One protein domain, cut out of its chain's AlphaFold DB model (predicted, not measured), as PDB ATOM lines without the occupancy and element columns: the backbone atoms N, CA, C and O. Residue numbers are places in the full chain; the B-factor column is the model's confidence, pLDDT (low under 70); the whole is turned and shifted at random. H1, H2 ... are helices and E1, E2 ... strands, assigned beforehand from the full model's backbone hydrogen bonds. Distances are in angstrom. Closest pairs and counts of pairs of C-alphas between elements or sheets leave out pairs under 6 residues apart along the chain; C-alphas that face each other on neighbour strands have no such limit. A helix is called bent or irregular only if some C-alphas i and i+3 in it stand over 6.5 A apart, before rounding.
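What this domain is: This is residues 427 to 469 of the 469 residues of an uncharacterized protein of Venturia effusa (UniProt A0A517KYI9). Two short helices, H1 and H2, and a small two-stranded hairpin, E1 and E2, form a little cluster in which H2 comes near both H1 and the hairpin, while H1 and the strands stay apart. A long tail with no named element, residues 456 to 469, leads away from the hairpin. The printed part has 43 residues, with the order H1, H2, E1, E2 along the chain, and the two strands are antiparallel. The class is mixed, helices and strands, with under half of the residues, 21, in named elements. The whole is compact, with a radius of gyration of the C-alphas of 10.2 A and spans of 28 by 19 by 19 A.

Where its parts are: H1 holds residues 427 to 432, beginning at C-alpha 427 (152.891, 156.855, 172.607). H1 is irregular: C-alphas 427 and 430 are 9.0 A apart. H2, residues 435 to 442, measures 10.4 A from first to last C-alpha. E1 is residues 447 to 449, 6.9 A long, and E2 is residues 452 to 455, 9.2 A long, ending at C-alpha 455 (166.308, 150.864, 179.231).

How they stand to each other: H1 and H2 are close but not clearly touching; their closest C-alphas, of Met 429 and Ile 438, are 7.1 A apart. They run opposite ways at a shallow tilt of 22 degrees. The closest C-alphas of H2 and E2, of Gln 437 and Val 453, are 7.2 A apart. The hairpin E1 and E2 is antiparallel at 149 degrees, with N 449 and O 452 within hydrogen-bond range at 2.9 A. Every O i to N i+4 pair is within that range in H2, and 1 of 2 in H1.

The domain as a whole: The C-alphas farthest apart, of Ala 449 and Arg 469, are 29.1 A apart. The printed part has no cut, and its three links are tight. Mean pLDDT of the printed part is 78.1; residues 459 to 469 are under 70.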
ATOM      1  N   TRP A 427     154.167 156.276 173.032       91.75
ATOM      2  CA  TRP A 427     152.891 156.855 172.607       91.75
ATOM      3  C   TRP A 427     151.694 156.327 173.396       91.75
ATOM      4  O   TRP A 427     150.629 156.929 173.321       91.75
ATOM      5  N   GLN A 428     151.852 155.237 174.155       90.69
ATOM      6  CA  GLN A 428     150.817 154.649 175.017       90.69
ATOM      7  C   GLN A 428     151.412 154.236 176.367       90.69
ATOM      8  O   GLN A 428     151.357 153.072 176.779       90.69
ATOM      9  N   MET A 429     152.008 155.201 177.075       90.94
ATOM     10  CA  MET A 429     152.733 154.917 178.316       90.94
ATOM     11  C   MET A 429     151.843 154.313 179.403       90.94
ATOM     12  O   MET A 429     152.259 153.380 180.082       90.94
ATOM     13  N   GLN A 430     150.611 154.805 179.545       87.38
ATOM     14  CA  GLN A 430     149.677 154.329 180.574       87.38
ATOM     15  C   GLN A 430     149.310 152.850 180.412       87.38
ATOM     16  O   GLN A 430     149.052 152.169 181.399       87.38
ATOM     17  N   GLN A 431     149.305 152.355 179.174       88.19
ATOM     18  CA  GLN A 431     148.911 150.983 178.858       88.19
ATOM     19  C   GLN A 431     150.109 150.032 178.823       88.19
ATOM     20  O   GLN A 431     149.983 148.876 179.216       88.19
ATOM     21  N   THR A 432     151.274 150.517 178.382       91.88
ATOM     22  CA  THR A 432     152.402 149.656 177.986       91.88
ATOM     23  C   THR A 432     153.646 149.784 178.874       91.88
ATOM     24  O   THR A 432     154.537 148.933 178.805       91.88
ATOM     25  N   CYS A 433     153.744 150.822 179.713       92.81
ATOM     26  CA  CYS A 433     154.958 151.134 180.470       92.81
ATOM     27  C   CYS A 433     154.816 150.892 181.973       92.81
ATOM     28  O   CYS A 433     153.790 151.185 182.584       92.81
ATOM     29  N   THR A 434     155.895 150.416 182.600       92.00
ATOM     30  CA  THR A 434     155.984 150.348 184.065       92.00
ATOM     31  C   THR A 434     156.259 151.731 184.664       92.00
ATOM     32  O   THR A 434     156.764 152.635 183.993       92.00
ATOM     33  N   GLN A 435     155.998 151.899 185.965       90.12
ATOM     34  CA  GLN A 435     156.304 153.148 186.679       90.12
ATOM     35  C   GLN A 435     157.796 153.506 186.637       90.12
ATOM     36  O   GLN A 435     158.152 154.674 186.497       90.12
ATOM     37  N   GLU A 436     158.675 152.503 186.698       92.75
ATOM     38  CA  GLU A 436     160.123 152.695 186.566       92.75
ATOM     39  C   GLU A 436     160.488 153.268 185.189       92.75
ATOM     40  O   GLU A 436     161.277 154.208 185.089       92.75
ATOM     41  N   GLN A 437     159.874 152.747 184.123       93.25
ATOM     42  CA  GLN A 437     160.094 153.227 182.760       93.25
ATOM     43  C   GLN A 437     159.568 154.652 182.571       93.25
ATOM     44  O   GLN A 437     160.281 155.490 182.020       93.25
ATOM     45  N   ILE A 438     158.374 154.961 183.091       92.44
ATOM     46  CA  ILE A 438     157.811 156.322 183.064       92.44
ATOM     47  C   ILE A 438     158.718 157.295 183.834       92.44
ATOM     48  O   ILE A 438     159.012 158.385 183.345       92.44
ATOM     49  N   ALA A 439     159.226 156.910 185.007       91.88
ATOM     50  CA  ALA A 439     160.154 157.735 185.781       91.88
ATOM     51  C   ALA A 439     161.498 157.948 185.055       91.88
ATOM     52  O   ALA A 439     162.053 159.052 185.067       91.88
ATOM     53  N   ALA A 440     162.017 156.918 184.381       92.75
ATOM     54  CA  ALA A 440     163.224 157.026 183.567       92.75
ATOM     55  C   ALA A 440     163.028 157.956 182.359       92.75
ATOM     56  O   ALA A 440     163.919 158.750 182.056       92.75
ATOM     57  N   LEU A 441     161.861 157.910 181.708       92.75
ATOM     58  CA  LEU A 441     161.489 158.823 180.622       92.75
ATOM     59  C   LEU A 441     161.407 160.272 181.119       92.75
ATOM     60  O   LEU A 441     162.065 161.146 180.557       92.75
ATOM     61  N   LYS A 442     160.689 160.515 182.226       90.00
ATOM     62  CA  LYS A 442     160.547 161.851 182.839       90.00
ATOM     63  C   LYS A 442     161.887 162.458 183.259       90.00
ATOM     64  O   LYS A 442     162.082 163.662 183.140       90.00
ATOM     65  N   SER A 443     162.817 161.632 183.738       90.50
ATOM     66  CA  SER A 443     164.149 162.076 184.173       90.50
ATOM     67  C   SER A 443     165.202 162.127 183.058       90.50
ATOM     68  O   SER A 443     166.361 162.421 183.347       90.50
ATOM     69  N   GLY A 444     164.837 161.822 181.805       89.94
ATOM     70  CA  GLY A 444     165.771 161.795 180.671       89.94
ATOM     71  C   GLY A 444     166.816 160.674 180.738       89.94
ATOM     72  O   GLY A 444     167.830 160.728 180.049       89.94
ATOM     73  N   LYS A 445     166.593 159.659 181.583       92.44
ATOM     74  CA  LYS A 445     167.499 158.516 181.786       92.44
ATOM     75  C   LYS A 445     167.131 157.301 180.934       92.44
ATOM     76  O   LYS A 445     167.913 156.354 180.864       92.44
ATOM     77  N   ALA A 446     165.949 157.307 180.320       93.38
ATOM     78  CA  ALA A 446     165.497 156.217 179.470       93.38
ATOM     79  C   ALA A 446     166.248 156.182 178.133       93.38
ATOM     80  O   ALA A 446     166.541 157.217 177.538       93.38
ATOM     81  N   TRP A 447     166.525 154.977 177.637       92.75
ATOM     82  CA  TRP A 447     167.007 154.778 176.270       92.75
ATOM     83  C   TRP A 447     165.829 154.368 175.403       92.75
ATOM     84  O   TRP A 447     165.198 153.352 175.690       92.75
ATOM     85  N   VAL A 448     165.544 155.144 174.360       91.38
ATOM     86  CA  VAL A 448     164.380 154.953 173.487       91.38
ATOM     87  C   VAL A 448     164.850 154.711 172.057       91.38
ATOM     88  O   VAL A 448     165.718 155.429 171.565       91.38
ATOM     89  N   ALA A 449     164.273 153.716 171.389       90.00
ATOM     90  CA  ALA A 449     164.468 153.473 169.962       90.00
ATOM     91  C   ALA A 449     163.144 153.035 169.333       90.00
ATOM     92  O   ALA A 449     162.440 152.214 169.909       90.00
ATOM     93  N   ASN A 450     162.807 153.570 168.156       86.69
ATOM     94  CA  ASN A 450     161.565 153.249 167.436       86.69
ATOM     95  C   ASN A 450     160.305 153.380 168.311       86.69
ATOM     96  O   ASN A 450     159.423 152.531 168.273       86.69
ATOM     97  N   SER A 451     160.239 154.438 169.124       90.50
ATOM     98  CA  SER A 451     159.176 154.669 170.114       90.50
ATOM     99  C   SER A 451     159.086 153.646 171.258       90.50
ATOM    100  O   SER A 451     158.165 153.736 172.066       90.50
ATOM    101  N   GLU A 452     160.032 152.714 171.394       91.69
ATOM    102  CA  GLU A 452     160.076 151.732 172.483       91.69
ATOM    103  C   GLU A 452     161.201 152.038 173.491       91.69
ATOM    104  O   GLU A 452     162.323 152.392 173.118       91.69
ATOM    105  N   VAL A 453     160.924 151.869 174.788       92.75
ATOM    106  CA  VAL A 453     161.930 151.990 175.857       92.75
ATOM    107  C   VAL A 453     162.772 150.716 175.935       92.75
ATOM    108  O   VAL A 453     162.294 149.652 176.327       92.75
ATOM    109  N   LEU A 454     164.061 150.849 175.622       91.62
ATOM    110  CA  LEU A 454     165.064 149.789 175.725       91.62
ATOM    111  C   LEU A 454     165.661 149.679 177.135       91.62
ATOM    112  O   LEU A 454     166.008 148.579 177.571       91.62
ATOM    113  N   ARG A 455     165.819 150.810 177.840       90.25
ATOM    114  CA  ARG A 455     166.308 150.864 179.231       90.25
ATOM    115  C   ARG A 455     165.548 151.920 180.045       90.25
ATOM    116  O   ARG A 455     165.429 153.035 179.544       90.25
ATOM    117  N   PRO A 456     165.102 151.616 181.281       90.06
ATOM    118  CA  PRO A 456     165.165 150.308 181.938       90.06
ATOM    119  C   PRO A 456     164.316 149.265 181.197       90.06
ATOM    120  O   PRO A 456     163.309 149.587 180.562       90.06
ATOM    121  N   ALA A 457     164.786 148.015 181.206       82.88
ATOM    122  CA  ALA A 457     164.060 146.921 180.575       82.88
ATOM    123  C   ALA A 457     162.765 146.657 181.351       82.88
ATOM    124  O   ALA A 457     162.741 146.768 182.574       82.88
ATOM    125  N   SER A 458     161.698 146.288 180.645       72.38
ATOM    126  CA  SER A 458     160.433 145.958 181.299       72.38
ATOM    127  C   SER A 458     160.589 144.729 182.201       72.38
ATOM    128  O   SER A 458     161.071 143.683 181.756       72.38
ATOM    129  N   SER A 459     160.149 144.849 183.451       64.75
ATOM    130  CA  SER A 459     159.801 143.726 184.315       64.75
ATOM    131  C   SER A 459     158.301 143.463 184.154       64.75
ATOM    132  O   SER A 459     157.464 144.263 184.569       64.75
ATOM    133  N   ALA A 460     157.939 142.366 183.484       54.91
ATOM    134  CA  ALA A 460     156.534 141.983 183.354       54.91
ATOM    135  C   ALA A 460     155.910 141.799 184.752       54.91
ATOM    136  O   ALA A 460     156.520 141.167 185.617       54.91
ATOM    137  N   GLY A 461     154.714 142.352 184.975       53.22
ATOM    138  CA  GLY A 461     153.984 142.227 186.241       53.22
ATOM    139  C   GLY A 461     154.322 143.259 187.328       53.22
ATOM    140  O   GLY A 461     153.862 143.099 188.458       53.22
ATOM    141  N   ALA A 462     155.084 144.317 187.028       48.44
ATOM    142  CA  ALA A 462     155.194 145.472 187.921       48.44
ATOM    143  C   ALA A 462     153.904 146.312 187.837       48.44
ATOM    144  O   ALA A 462     153.589 146.816 186.762       48.44
ATOM    145  N   MET A 463     153.170 146.448 188.954       38.19
ATOM    146  CA  MET A 463     151.887 147.169 189.043       38.19
ATOM    147  C   MET A 463     151.886 148.464 188.213       38.19
ATOM    148  O   MET A 463     152.617 149.412 188.512       38.19
ATOM    149  N   ALA A 464     151.025 148.519 187.198       39.38
ATOM    150  CA  ALA A 464     150.569 149.782 186.645       39.38
ATOM    151  C   ALA A 464     149.531 150.363 187.615       39.38
ATOM    152  O   ALA A 464     148.632 149.653 188.064       39.38
ATOM    153  N   LEU A 465     149.659 151.644 187.970       40.16
ATOM    154  CA  LEU A 465     148.575 152.349 188.637       40.16
ATOM    155  C   LEU A 465     147.435 152.430 187.618       40.16
ATOM    156  O   LEU A 465     147.605 153.057 186.572       40.16
ATOM    157  N   THR A 466     146.297 151.806 187.908       37.72
ATOM    158  CA  THR A 466     145.040 152.097 187.220       37.72
ATOM    159  C   THR A 466     144.716 153.559 187.514       37.72
ATOM    160  O   THR A 466     144.113 153.877 188.537       37.72
ATOM    161  N   VAL A 467     145.195 154.483 186.677       29.81
ATOM    162  CA  VAL A 467     144.731 155.868 186.719       29.81
ATOM    163  C   VAL A 467     143.331 155.832 186.125       29.81
ATOM    164  O   VAL A 467     143.150 155.867 184.914       29.81
ATOM    165  N   LEU A 468     142.350 155.654 187.007       30.64
ATOM    166  CA  LEU A 468     140.949 155.897 186.712       30.64
ATOM    167  C   LEU A 468     140.835 157.378 186.326       30.64
ATOM    168  O   LEU A 468     141.020 158.249 187.179       30.64
ATOM    169  N   ARG A 469     140.600 157.650 185.045       29.55
ATOM    170  CA  ARG A 469     139.902 158.862 184.622       29.55
ATOM    171  C   ARG A 469     138.488 158.472 184.240       29.55
ATOM    172  O   ARG A 469     138.343 157.411 183.585       29.55
TER     173      ARG A 469